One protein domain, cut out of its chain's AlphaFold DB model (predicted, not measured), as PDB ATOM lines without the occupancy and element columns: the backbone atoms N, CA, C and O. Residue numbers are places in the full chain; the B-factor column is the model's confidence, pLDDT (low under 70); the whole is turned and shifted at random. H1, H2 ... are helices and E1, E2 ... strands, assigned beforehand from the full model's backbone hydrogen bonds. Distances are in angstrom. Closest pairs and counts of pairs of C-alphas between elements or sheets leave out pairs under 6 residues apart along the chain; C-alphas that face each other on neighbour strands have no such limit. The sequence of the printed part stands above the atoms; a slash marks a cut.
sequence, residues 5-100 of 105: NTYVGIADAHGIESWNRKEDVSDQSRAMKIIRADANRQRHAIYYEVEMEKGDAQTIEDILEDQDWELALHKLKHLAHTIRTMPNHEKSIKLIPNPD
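What this domain is: This is residues 5 to 100 of the 105 residues of an uncharacterized protein of bacterium (UniProt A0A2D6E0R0). A strongly twisted sheet of four antiparallel strands makes the middle layer, with a hairpin of two helices, H2 and H3, over one face and a single helix, H1, over the other. After E4, residues 86 to 100 make a tail with no named element. The printed part has 96 residues, with E1, E2, H1, E3, H2, H3 and E4 in that order along it; the sheet's order is E2, E1, E3, E4, and the class is mixed, helices and strands. The whole is compact, with a radius of gyration of the C-alphas of 12.1 A, and rounded, spanning 32 by 32 by 22 A.

Where its parts are: E1, residues 5 to 12, begins with C-alpha 5 at (116.940, 70.977, 104.496) and is 22.2 A long from first to last C-alpha. E2 is residues 15 to 21, 17.6 A. H1 is residues 27 to 39, 18.4 A, with C-alpha 27 at (101.416, 68.570, 110.813). E3 is residues 46 to 53, 21.6 A. H2, residues 54 to 65, is 16.4 A, and H3, residues 69 to 79, is 15.2 A. E4 is residues 82 to 85, 10.2 A, ending with C-alpha 85 at (113.544, 70.408, 120.660).

How they stand to each other: E1 and E2 form a hairpin, antiparallel at 155 degrees, with N 8 and O 20 within hydrogen-bond range at 2.8 A. On its other side E1 is antiparallel to E3 at 147 degrees, with N 7 and O 50 at 2.8 A. E3 is antiparallel to E4 at 165 degrees, with N 49 and O 84 at 2.8 A. E2 and E4 are the edge strands and are apart. H1 is on the sheet at a height of 9.1 A, over E1 and E3, and runs along the strands, at 15 degrees to E1 on the local plane; its closest C-alphas to E3 are those of Ala 37 and Ile 46, 5.1 A. E2, H1 and E3 form a split strand-helix-strand unit, two strands running the same way with E1 between them, and its crossover is right-handed. H2 and H3 are on the opposite face from H1, giving three layers, helices on both faces of a sheet. They form a helical hairpin and touch at a shallow tilt of 11 degrees, opposite ways, the closest C-alphas being those of Ile 60 and Ala 72, 5.5 A. H2 has a height over the sheet of 9.9 A. The closest C-alphas of H3 and E2 are those of Gly 15 and Glu 70, 4.1 A. H1 is apart from H2 and H3. In H1, H2 and H3 every O i to N i+4 pair is within hydrogen-bond range.

The domain as a whole: The two C-alphas farthest apart are those of Glu 23 and Asp 100, 33.8 A. The printed part has no cut. The link from H1 to E3 is short, the other links are tight, and no link is long. The mean pLDDT of the printed part is 96.9, and no printed residue is under 70.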
ATOM      1  N   ASN A   5     118.305  71.428 104.229       96.88
ATOM      2  CA  ASN A   5     116.940  70.977 104.496       96.88
ATOM      3  C   ASN A   5     116.692  70.887 106.004       96.88
ATOM      4  O   ASN A   5     117.627  70.776 106.800       96.88
ATOM      5  N   THR A   6     115.418  70.922 106.399       98.12
ATOM      6  CA  THR A   6     115.016  70.628 107.780       98.12
ATOM      7  C   THR A   6     114.553  69.182 107.890       98.12
ATOM      8  O   THR A   6     113.677  68.754 107.138       98.12
ATOM      9  N   TYR A   7     115.086  68.463 108.868       98.50
ATOM     10  CA  TYR A   7     114.710  67.093 109.199       98.50
ATOM     11  C   TYR A   7     114.091  67.043 110.590       98.50
ATOM     12  O   TYR A   7     114.433  67.836 111.465       98.50
ATOM     13  N   VAL A   8     113.148  66.129 110.785       98.56
ATOM     14  CA  VAL A   8     112.401  65.954 112.028       98.56
ATOM     15  C   VAL A   8     112.334  64.491 112.411       98.56
ATOM     16  O   VAL A   8     112.361  63.603 111.556       98.56
ATOM     17  N   GLY A   9     112.193  64.233 113.704       98.31
ATOM     18  CA  GLY A   9     112.227  62.869 114.187       98.31
ATOM     19  C   GLY A   9     112.060  62.738 115.683       98.31
ATOM     20  O   GLY A   9     111.782  63.711 116.384       98.31
ATOM     21  N   ILE A  10     112.222  61.503 116.144       98.56
ATOM     22  CA  ILE A  10     112.307  61.159 117.562       98.56
ATOM     23  C   ILE A  10     113.682  60.552 117.808       98.56
ATOM     24  O   ILE A  10     114.182  59.809 116.963       98.56
ATOM     25  N   ALA A  11     114.284  60.888 118.940       98.50
ATOM     26  CA  ALA A  11     115.496  60.256 119.440       98.50
ATOM     27  C   ALA A  11     115.356  59.985 120.939       98.50
ATOM     28  O   ALA A  11     114.722  60.775 121.636       98.50
ATOM     29  N   ASP A  12     115.953  58.914 121.444       98.12
ATOM     30  CA  ASP A  12     115.928  58.549 122.861       98.12
ATOM     31  C   ASP A  12     117.270  57.953 123.320       98.12
ATOM     32  O   ASP A  12     118.286  58.099 122.634       98.12
ATOM     33  N   ALA A  13     117.288  57.341 124.508       97.81
ATOM     34  CA  ALA A  13     118.447  56.674 125.099       97.81
ATOM     35  C   ALA A  13     119.210  55.743 124.135       97.81
ATOM     36  O   ALA A  13     120.422  55.626 124.286       97.81
ATOM     37  N   HIS A  14     118.548  55.164 123.131       97.56
ATOM     38  CA  HIS A  14     119.138  54.210 122.186       97.56
ATOM     39  C   HIS A  14     119.476  54.814 120.816       97.56
ATOM     40  O   HIS A  14     119.895  54.096 119.914       97.56
ATOM     41  N   GLY A  15     119.309  56.127 120.628       98.12
ATOM     42  CA  GLY A  15     119.668  56.803 119.379       98.12
ATOM     43  C   GLY A  15     118.481  57.385 118.616       98.12
ATOM     44  O   GLY A  15     117.496  57.828 119.210       98.12
ATOM     45  N   ILE A  16     118.603  57.477 117.288       98.19
ATOM     46  CA  ILE A  16     117.525  57.966 116.413       98.19
ATOM     47  C   ILE A  16     116.449  56.882 116.250       98.19
ATOM     48  O   ILE A  16     116.714  55.825 115.698       98.19
ATOM     49  N   GLU A  17     115.210  57.182 116.647       97.31
ATOM     50  CA  GLU A  17     114.043  56.307 116.437       97.31
ATOM     51  C   GLU A  17     113.367  56.580 115.084       97.31
ATOM     52  O   GLU A  17     112.843  55.685 114.426       97.31
ATOM     53  N   SER A  18     113.327  57.846 114.658       97.88
ATOM     54  CA  SER A  18     112.815  58.203 113.333       97.88
ATOM     55  C   SER A  18     113.538  59.407 112.757       97.88
ATOM     56  O   SER A  18     113.922  60.302 113.508       97.88
ATOM     57  N   TRP A  19     113.671  59.428 111.433       98.00
ATOM     58  CA  TRP A  19     114.324  60.471 110.647       98.00
ATOM     59  C   TRP A  19     113.498  60.730 109.387       98.00
ATOM     60  O   TRP A  19     113.243  59.813 108.609       98.00
ATOM     61  N   ASN A  20     113.020  61.958 109.202       98.19
ATOM     62  CA  ASN A  20     112.208  62.337 108.049       98.19
ATOM     63  C   ASN A  20     112.519  63.779 107.638       98.19
ATOM     64  O   ASN A  20     112.740  64.628 108.500       98.19
ATOM     65  N   ARG A  21     112.453  64.109 106.346       97.50
ATOM     66  CA  ARG A  21     112.416  65.519 105.934       97.50
ATOM     67  C   ARG A  21     111.130  66.159 106.432       97.50
ATOM     68  O   ARG A  21     110.061  65.561 106.351       97.50
ATOM     69  N   LYS A  22     111.214  67.390 106.934       97.75
ATOM     70  CA  LYS A  22     110.059  68.089 107.512       97.75
ATOM     71  C   LYS A  22     108.926  68.283 106.503       97.75
ATOM     72  O   LYS A  22     107.765  68.183 106.887       97.75
ATOM     73  N   GLU A  23     109.271  68.560 105.247       96.81
ATOM     74  CA  GLU A  23     108.320  68.779 104.147       96.81
ATOM     75  C   GLU A  23     107.482  67.536 103.815       96.81
ATOM     76  O   GLU A  23     106.317  67.667 103.449       96.81
ATOM     77  N   ASP A  24     108.033  66.342 104.049       97.38
ATOM     78  CA  ASP A  24     107.372  65.061 103.783       97.38
ATOM     79  C   ASP A  24     106.484  64.595 104.953       97.38
ATOM     80  O   ASP A  24     105.814  63.563 104.873       97.38
ATOM     81  N   VAL A  25     106.465  65.335 106.069       97.25
ATOM     82  CA  VAL A  25     105.727  64.961 107.282       97.25
ATOM     83  C   VAL A  25     104.614  65.959 107.563       97.25
ATOM     84  O   VAL A  25     104.861  67.112 107.920       97.25
ATOM     85  N   SER A  26     103.369  65.480 107.497       98.00
ATOM     86  CA  SER A  26     102.185  66.280 107.830       98.00
ATOM     87  C   SER A  26     102.226  66.837 109.258       98.00
ATOM     88  O   SER A  26     102.811  66.241 110.168       98.00
ATOM     89  N   ASP A  27     101.532  67.948 109.490       97.25
ATOM     90  CA  ASP A  27     101.416  68.570 110.813       97.25
ATOM     91  C   ASP A  27     100.846  67.600 111.859       97.25
ATOM     92  O   ASP A  27     101.352  67.526 112.980       97.25
ATOM     93  N   GLN A  28      99.852  66.795 111.471       97.56
ATOM     94  CA  GLN A  28      99.276  65.758 112.325       97.56
ATOM     95  C   GLN A  28     100.318  64.695 112.694       97.56
ATOM     96  O   GLN A  28     100.428  64.311 113.859       97.56
ATOM     97  N   SER A  29     101.117  64.239 111.728       97.31
ATOM     98  CA  SER A  29     102.190  63.273 111.976       97.31
ATOM     99  C   SER A  29     103.259  63.840 112.916       97.31
ATOM    100  O   SER A  29     103.714  63.127 113.811       97.31
ATOM    101  N   ARG A  30     103.632  65.122 112.779       97.56
ATOM    102  CA  ARG A  30     104.572  65.782 113.706       97.56
ATOM    103  C   ARG A  30     103.981  65.906 115.114       97.56
ATOM    104  O   ARG A  30     104.663  65.576 116.079       97.56
ATOM    105  N   ALA A  31     102.706  66.279 115.238       97.44
ATOM    106  CA  ALA A  31     102.015  66.334 116.529       97.44
ATOM    107  C   ALA A  31     101.986  64.964 117.233       97.44
ATOM    108  O   ALA A  31     102.274  64.873 118.424       97.44
ATOM    109  N   MET A  32     101.729  63.882 116.490       97.62
ATOM    110  CA  MET A  32     101.779  62.522 117.038       97.62
ATOM    111  C   MET A  32     103.189  62.116 117.483       97.62
ATOM    112  O   MET A  32     103.330  61.457 118.513       97.62
ATOM    113  N   LYS A  33     104.237  62.529 116.757       97.88
ATOM    114  CA  LYS A  33     105.629  62.299 117.177       97.88
ATOM    115  C   LYS A  33     105.964  63.034 118.478       97.88
ATOM    116  O   LYS A  33     106.606  62.449 119.344       97.88
ATOM    117  N   ILE A  34     105.496  64.274 118.642       97.56
ATOM    118  CA  ILE A  34     105.656  65.044 119.886       97.56
ATOM    119  C   ILE A  34     104.989  64.316 121.058       97.56
ATOM    120  O   ILE A  34     105.652  64.034 122.050       97.56
ATOM    121  N   ILE A  35     103.719  63.917 120.908       97.19
ATOM    122  CA  ILE A  35     102.988  63.162 121.941       97.19
ATOM    123  C   ILE A  35     103.725  61.865 122.297       97.19
ATOM    124  O   ILE A  35     103.820  61.498 123.466       97.19
ATOM    125  N   ARG A  36     104.274  61.167 121.297       96.88
ATOM    126  CA  ARG A  36     105.041  59.936 121.510       96.88
ATOM    127  C   ARG A  36     106.343  60.184 122.271       96.88
ATOM    128  O   ARG A  36     106.657  59.396 123.159       96.88
ATOM    129  N   ALA A  37     107.080  61.247 121.960       97.06
ATOM    130  CA  ALA A  37     108.275  61.617 122.713       97.06
ATOM    131  C   ALA A  37     107.929  61.962 124.176       97.06
ATOM    132  O   ALA A  37     108.589  61.477 125.095       97.06
ATOM    133  N   ASP A  38     106.845  62.710 124.401       95.50
ATOM    134  CA  ASP A  38     106.345  63.063 125.740       95.50
ATOM    135  C   ASP A  38     105.854  61.845 126.539       95.50
ATOM    136  O   ASP A  38     105.990  61.791 127.761       95.50
ATOM    137  N   ALA A  39     105.315  60.831 125.866       95.81
ATOM    138  CA  ALA A  39     104.934  59.576 126.505       95.81
ATOM    139  C   ALA A  39     106.143  58.699 126.877       95.81
ATOM    140  O   ALA A  39     106.006  57.810 127.713       95.81
ATOM    141  N   ASN A  40     107.316  58.936 126.273       95.25
ATOM    142  CA  ASN A  40     108.523  58.126 126.458       95.25
ATOM    143  C   ASN A  40     109.655  58.869 127.190       95.25
ATOM    144  O   ASN A  40     110.842  58.573 127.025       95.25
ATOM    145  N   ARG A  41     109.304  59.837 128.042       94.69
ATOM    146  CA  ARG A  41     110.276  60.665 128.780       94.69
ATOM    147  C   ARG A  41     111.132  59.882 129.766       94.69
ATOM    148  O   ARG A  41     112.213  60.360 130.102       94.69
ATOM    149  N   GLN A  42     110.712  58.684 130.170       93.69
ATOM    150  CA  GLN A  42     111.528  57.775 130.975       93.69
ATOM    151  C   GLN A  42     112.838  57.370 130.280       93.69
ATOM    152  O   GLN A  42     113.821  57.162 130.970       93.69
ATOM    153  N   ARG A  43     112.875  57.337 128.937       96.19
ATOM    154  CA  ARG A  43     114.094  57.121 128.126       96.19
ATOM    155  C   ARG A  43     114.692  58.425 127.605       96.19
ATOM    156  O   ARG A  43     115.435  58.437 126.627       96.19
ATOM    157  N   HIS A  44     114.302  59.553 128.197       96.88
ATOM    158  CA  HIS A  44     114.672  60.885 127.731       96.88
ATOM    159  C   HIS A  44     114.269  61.188 126.272       96.88
ATOM    160  O   HIS A  44     114.838  62.102 125.674       96.88
ATOM    161  N   ALA A  45     113.256  60.500 125.724       97.94
ATOM    162  CA  ALA A  45     112.844  60.637 124.327       97.94
ATOM    163  C   ALA A  45     112.472  62.080 123.947       97.94
ATOM    164  O   ALA A  45     111.705  62.748 124.644       97.94
ATOM    165  N   ILE A  46     113.002  62.579 122.833       98.31
ATOM    166  CA  ILE A  46     112.781  63.935 122.326       98.31
ATOM    167  C   ILE A  46     112.219  63.899 120.912       98.31
ATOM    168  O   ILE A  46     112.665  63.111 120.087       98.31
ATOM    169  N   TYR A  47     111.307  64.822 120.610       98.44
ATOM    170  CA  TYR A  47     111.110  65.281 119.241       98.44
ATOM    171  C   TYR A  47     112.173  66.335 118.921       98.44
ATOM    172  O   TYR A  47     112.407  67.241 119.734       98.44
ATOM    173  N   TYR A  48     112.804  66.218 117.755       98.25
ATOM    174  CA  TYR A  48     113.795  67.176 117.273       98.25
ATOM    175  C   TYR A  48     113.430  67.725 115.893       98.25
ATOM    176  O   TYR A  48     112.803  67.044 115.081       98.25
ATOM    177  N   GLU A  49     113.884  68.947 115.621       98.19
ATOM    178  CA  GLU A  49     113.995  69.516 114.281       98.19
ATOM    179  C   GLU A  49     115.432  69.989 114.066       98.19
ATOM    180  O   GLU A  49     115.960  70.744 114.889       98.19
ATOM    181  N   VAL A  50     116.066  69.554 112.981       98.06
ATOM    182  CA  VAL A  50     117.452  69.904 112.657       98.06
ATOM    183  C   VAL A  50     117.573  70.481 111.263       98.06
ATOM    184  O   VAL A  50     116.963  69.978 110.323       98.06
ATOM    185  N   GLU A  51     118.376  71.529 111.128       98.19
ATOM    186  CA  GLU A  51     118.786  72.058 109.826       98.19
ATOM    187  C   GLU A  51     120.149  71.476 109.453       98.19
ATOM    188  O   GLU A  51     121.078  71.512 110.265       98.19
ATOM    189  N   MET A  52     120.261  70.924 108.245       96.38
ATOM    190  CA  MET A  52     121.452  70.196 107.814       96.38
ATOM    191  C   MET A  52     121.662  70.299 106.303       96.38
ATOM    192  O   MET A  52     120.701  70.385 105.532       96.38
ATOM    193  N   GLU A  53     122.923  70.277 105.873       96.94
ATOM    194  CA  GLU A  53     123.282  70.171 104.460       96.94
ATOM    195  C   GLU A  53     122.901  68.797 103.898       96.94
ATOM    196  O   GLU A  53     122.989  67.780 104.583       96.94
ATOM    197  N   LYS A  54     122.532  68.743 102.614       94.88
ATOM    198  CA  LYS A  54     122.121  67.486 101.964       94.88
ATOM    199  C   LYS A  54     123.172  66.365 102.059       94.88
ATOM    200  O   LYS A  54     122.799  65.209 102.212       94.88
ATOM    201  N   GLY A  55     124.464  66.691 101.950       95.62
ATOM    202  CA  GLY A  55     125.545  65.696 102.031       95.62
ATOM    203  C   GLY A  55     125.722  65.111 103.435       95.62
ATOM    204  O   GLY A  55     125.913  63.908 103.588       95.62
ATOM    205  N   ASP A  56     125.582  65.949 104.459       97.25
ATOM    206  CA  ASP A  56     125.623  65.508 105.853       97.25
ATOM    207  C   ASP A  56     124.386  64.675 106.197       97.25
ATOM    208  O   ASP A  56     124.499  63.642 106.850       97.25
ATOM    209  N   ALA A  57     123.214  65.064 105.688       97.25
ATOM    210  CA  ALA A  57     121.993  64.283 105.841       97.25
ATOM    211  C   ALA A  57     122.100  62.897 105.188       97.25
ATOM    212  O   ALA A  57     121.668  61.924 105.796       97.25
ATOM    213  N   GLN A  58     122.738  62.793 104.015       97.50
ATOM    214  CA  GLN A  58     123.028  61.497 103.390       97.50
ATOM    215  C   GLN A  58     123.915  60.633 104.291       97.50
ATOM    216  O   GLN A  58     123.654  59.451 104.449       97.50
ATOM    217  N   THR A  59     124.908  61.229 104.961       97.81
ATOM    218  CA  THR A  59     125.741  60.494 105.926       97.81
ATOM    219  C   THR A  59     124.903  59.926 107.076       97.81
ATOM    220  O   THR A  59     125.171  58.821 107.534       97.81
ATOM    221  N   ILE A  60     123.892  60.660 107.556       98.31
ATOM    222  CA  ILE A  60     122.962  60.141 108.572       98.31
ATOM    223  C   ILE A  60     122.123  58.996 108.000       98.31
ATOM    224  O   ILE A  60     121.985  57.975 108.663       98.31
ATOM    225  N   GLU A  61     121.587  59.150 106.790       98.12
ATOM    226  CA  GLU A  61     120.784  58.125 106.111       98.12
ATOM    227  C   GLU A  61     121.573  56.818 105.930       98.12
ATOM    228  O   GLU A  61     121.074  55.771 106.332       98.12
ATOM    229  N   ASP A  62     122.825  56.885 105.470       98.44
ATOM    230  CA  ASP A  62     123.700  55.716 105.296       98.44
ATOM    231  C   ASP A  62     123.928  54.968 106.632       98.44
ATOM    232  O   ASP A  62     123.857  53.744 106.694       98.44
ATOM    233  N   ILE A  63     124.134  55.695 107.738       98.56
ATOM    234  CA  ILE A  63     124.316  55.087 109.072       98.56
ATOM    235  C   ILE A  63     123.015  54.438 109.577       98.56
ATOM    236  O   ILE A  63     123.046  53.403 110.248       98.56
ATOM    237  N   LEU A  64     121.861  55.040 109.273       98.12
ATOM    238  CA  LEU A  64     120.553  54.478 109.621       98.12
ATOM    239  C   LEU A  64     120.242  53.213 108.803       98.12
ATOM    240  O   LEU A  64     119.599  52.306 109.332       98.12
ATOM    241  N   GLU A  65     120.699  53.124 107.550       97.94
ATOM    242  CA  GLU A  65     120.610  51.897 106.740       97.94
ATOM    243  C   GLU A  65     121.409  50.743 107.366       97.94
ATOM    244  O   GLU A  65     120.923  49.609 107.400       97.94
ATOM    245  N   ASP A  66     122.565  51.053 107.960       97.88
ATOM    246  CA  ASP A  66     123.389  50.119 108.740       97.88
ATOM    247  C   ASP A  66     122.819  49.806 110.141       97.88
ATOM    248  O   ASP A  66     123.371  48.982 110.872       97.88
ATOM    249  N   GLN A  67     121.686  50.417 110.513       97.81
ATOM    250  CA  GLN A  67     120.992  50.244 111.797       97.81
ATOM    251  C   GLN A  67     121.804  50.681 113.029       97.81
ATOM    252  O   GLN A  67     121.514  50.249 114.148       97.81
ATOM    253  N   ASP A  68     122.791  51.567 112.860       98.19
ATOM    254  CA  ASP A  68     123.560  52.136 113.972       98.19
ATOM    255  C   ASP A  68     122.919  53.446 114.465       98.19
ATOM    256  O   ASP A  68     123.345  54.569 114.176       98.19
ATOM    257  N   TRP A  69     121.823  53.296 115.210       98.06
ATOM    258  CA  TRP A  69     120.985  54.404 115.679       98.06
ATOM    259  C   TRP A  69     121.728  55.368 116.618       98.06
ATOM    260  O   TRP A  69     121.459  56.578 116.608       98.06
ATOM    261  N   GLU A  70     122.657  54.849 117.428       98.19
ATOM    262  CA  GLU A  70     123.465  55.635 118.362       98.19
ATOM    263  C   GLU A  70     124.493  56.482 117.616       98.19
ATOM    264  O   GLU A  70     124.571  57.701 117.834       98.19
ATOM    265  N   LEU A  71     125.242  55.876 116.687       98.31
ATOM    266  CA  LEU A  71     126.188  56.606 115.851       98.31
ATOM    267  C   LEU A  71     125.472  57.666 115.018       98.31
ATOM    268  O   LEU A  71     125.963  58.796 114.926       98.31
ATOM    269  N   ALA A  72     124.296  57.346 114.474       98.56
ATOM    270  CA  ALA A  72     123.488  58.299 113.725       98.56
ATOM    271  C   ALA A  72     123.140  59.525 114.588       98.56
ATOM    272  O   ALA A  72     123.315  60.664 114.149       98.56
ATOM    273  N   LEU A  73     122.740  59.325 115.851       98.44
ATOM    274  CA  LEU A  73     122.440  60.430 116.764       98.44
ATOM    275  C   LEU A  73     123.689  61.246 117.133       98.44
ATOM    276  O   LEU A  73     123.625  62.478 117.208       98.44
ATOM    277  N   HIS A  74     124.833  60.592 117.346       98.31
ATOM    278  CA  HIS A  74     126.103  61.284 117.580       98.31
ATOM    279  C   HIS A  74     126.512  62.152 116.387       98.31
ATOM    280  O   HIS A  74     126.903  63.309 116.573       98.31
ATOM    281  N   LYS A  75     126.392  61.625 115.164       98.25
ATOM    282  CA  LYS A  75     126.714  62.355 113.932       98.25
ATOM    283  C   LYS A  75     125.749  63.502 113.684       98.25
ATOM    284  O   LYS A  75     126.208  64.610 113.421       98.25
ATOM    285  N   LEU A  76     124.447  63.289 113.873       98.31
ATOM    286  CA  LEU A  76     123.425  64.328 113.744       98.31
ATOM    287  C   LEU A  76     123.764  65.544 114.605       98.31
ATOM    288  O   LEU A  76     123.725  66.672 114.123       98.31
ATOM    289  N   LYS A  77     124.163  65.332 115.864       97.50
ATOM    290  CA  LYS A  77     124.519  66.432 116.774       97.50
ATOM    291  C   LYS A  77     125.763  67.206 116.370       97.50
ATOM    292  O   LYS A  77     125.906  68.359 116.767       97.50
ATOM    293  N   HIS A  78     126.678  66.552 115.667       97.50
ATOM    294  CA  HIS A  78     127.917  67.161 115.211       97.50
ATOM    295  C   HIS A  78     127.723  67.946 113.911       97.50
ATOM    296  O   HIS A  78     128.323  69.004 113.749       97.50
ATOM    297  N   LEU A  79     126.897  67.421 113.004       97.19
ATOM    298  CA  LEU A  79     126.722  67.946 111.649       97.19
ATOM    299  C   LEU A  79     125.570  68.953 111.532       97.19
ATOM    300  O   LEU A  79     125.587  69.807 110.651       97.19
ATOM    301  N   ALA A  80     124.561  68.882 112.405       97.25
ATOM    302  CA  ALA A  80     123.433  69.806 112.352       97.25
ATOM    303  C   ALA A  80     123.878  71.256 112.602       97.25
ATOM    304  O   ALA A  80     124.509  71.568 113.613       97.25
ATOM    305  N   HIS A  81     123.463  72.168 111.722       96.62
ATOM    306  CA  HIS A  81     123.670  73.605 111.903       96.62
ATOM    307  C   HIS A  81     122.865  74.137 113.087       96.62
ATOM    308  O   HIS A  81     123.334  74.970 113.862       96.62
ATOM    309  N   THR A  82     121.627  73.659 113.220       96.50
ATOM    310  CA  THR A  82     120.751  73.984 114.343       96.50
ATOM    311  C   THR A  82     120.003  72.744 114.803       96.50
ATOM    312  O   THR A  82     119.658  71.885 113.995       96.50
ATOM    313  N   ILE A  83     119.744  72.666 116.110       97.31
ATOM    314  CA  ILE A  83     118.933  71.614 116.723       97.31
ATOM    315  C   ILE A  83     117.891  72.291 117.601       97.31
ATOM    316  O   ILE A  83     118.229  73.048 118.513       97.31
ATOM    317  N   ARG A  84     116.620  72.018 117.324       97.00
ATOM    318  CA  ARG A  84     115.480  72.482 118.114       97.00
ATOM    319  C   ARG A  84     114.771  71.280 118.710       97.00
ATOM    320  O   ARG A  84     114.576  70.277 118.035       97.00
ATOM    321  N   THR A  85     114.370  71.399 119.966       96.06
ATOM    322  CA  THR A  85     113.544  70.408 120.660       96.06
ATOM    323  C   THR A  85     112.291  71.081 121.193       96.06
ATOM    324  O   THR A  85     112.183  72.309 121.195       96.06
ATOM    325  N   MET A  86     111.355  70.282 121.698       93.44
ATOM    326  CA  MET A  86     110.238  70.812 122.476       93.44
ATOM    327  C   MET A  86     110.732  71.479 123.775       93.44
ATOM    328  O   MET A  86     111.813  71.127 124.269       93.44
ATOM    329  N   PRO A  87     109.956  72.419 124.349       89.44
ATOM    330  CA  PRO A  87     110.250  72.980 125.662       89.44
ATOM    331  C   PRO A  87     110.454  71.886 126.718       89.44
ATOM    332  O   PRO A  87     109.722  70.899 126.739       89.44
ATOM    333  N   ASN A  88     111.423  72.075 127.614       86.81
ATOM    334  CA  ASN A  88     111.836  71.132 128.670       86.81
ATOM    335  C   ASN A  88     112.610  69.887 128.188       86.81
ATOM    336  O   ASN A  88     113.014  69.058 129.010       86.81
ATOM    337  N   HIS A  89     112.845  69.731 126.881       91.19
ATOM    338  CA  HIS A  89     113.597  68.602 126.314       91.19
ATOM    339  C   HIS A  89     115.070  68.955 126.034       91.19
ATOM    340  O   HIS A  89     115.876  68.078 125.716       91.19
ATOM    341  N   GLU A  90     115.469  70.212 126.242       91.00
ATOM    342  CA  GLU A  90     116.781  70.769 125.880       91.00
ATOM    343  C   GLU A  90     117.929  70.157 126.690       91.00
ATOM    344  O   GLU A  90     119.084  70.141 126.266       91.00
ATOM    345  N   LYS A  91     117.634  69.646 127.889       92.25
ATOM    346  CA  LYS A  91     118.615  68.884 128.669       92.25
ATOM    347  C   LYS A  91     118.771  67.463 128.137       92.25
ATOM    348  O   LYS A  91     119.865  66.921 128.193       92.25
ATOM    349  N   SER A  92     117.700  66.873 127.604       95.38
ATOM    350  CA  SER A  92     117.695  65.471 127.170       95.38
ATOM    351  C   SER A  92     118.553  65.242 125.941       95.38
ATOM    352  O   SER A  92     119.307  64.281 125.938       95.38
ATOM    353  N   ILE A  93     118.575  66.174 124.981       94.56
ATOM    354  CA  ILE A  93     119.492  66.101 123.829       94.56
ATOM    355  C   ILE A  93     120.971  66.007 124.247       94.56
ATOM    356  O   ILE A  93     121.784  65.492 123.489       94.56
ATOM    357  N   LYS A  94     121.350  66.459 125.448       94.00
ATOM    358  CA  LYS A  94     122.726  66.328 125.958       94.00
ATOM    359  C   LYS A  94     123.004  64.981 126.628       94.00
ATOM    360  O   LYS A  94     124.166  64.653 126.815       94.00
ATOM    361  N   LEU A  95     121.957  64.256 127.017       95.75
ATOM    362  CA  LEU A  95     122.038  63.020 127.797       95.75
ATOM    363  C   LEU A  95     121.969  61.764 126.929       95.75
ATOM    364  O   LEU A  95     122.638  60.792 127.240       95.75
ATOM    365  N   ILE A  96     121.166  61.790 125.866       97.06
ATOM    366  CA  ILE A  96     121.023  60.679 124.914       97.06
ATOM    367  C   ILE A  96     122.097  60.757 123.814       97.06
ATOM    368  O   ILE A  96     122.619  61.848 123.640       97.06
ATOM    369  N   PRO A  97     122.426  59.717 123.033       97.50
ATOM    370  CA  PRO A  97     122.150  58.338 123.390       97.50
ATOM    371  C   PRO A  97     122.978  57.983 124.630       97.50
ATOM    372  O   PRO A  97     124.094  58.467 124.819       97.50
ATOM    373  N   ASN A  98     122.357  57.224 125.516       96.75
ATOM    374  CA  ASN A  98     122.964  56.638 126.696       96.75
ATOM    375  C   ASN A  98     122.022  55.517 127.161       96.75
ATOM    376  O   ASN A  98     121.037  55.822 127.844       96.75
ATOM    377  N   PRO A  99     122.298  54.254 126.788       94.38
ATOM    378  CA  PRO A  99     121.456  53.112 127.135       94.38
ATOM    379  C   PRO A  99     121.213  52.947 128.642       94.38
ATOM    380  O   PRO A  99     120.146  52.489 129.033       94.38
ATOM    381  N   ASP A 100     122.125  53.420 129.504       95.31
ATOM    382  CA  ASP A 100     121.955  53.378 130.967       95.31
ATOM    383  C   ASP A 100     120.769  54.231 131.465       95.31
ATOM    384  O   ASP A 100     120.352  54.123 132.620       95.31
TER     385      ASP A 100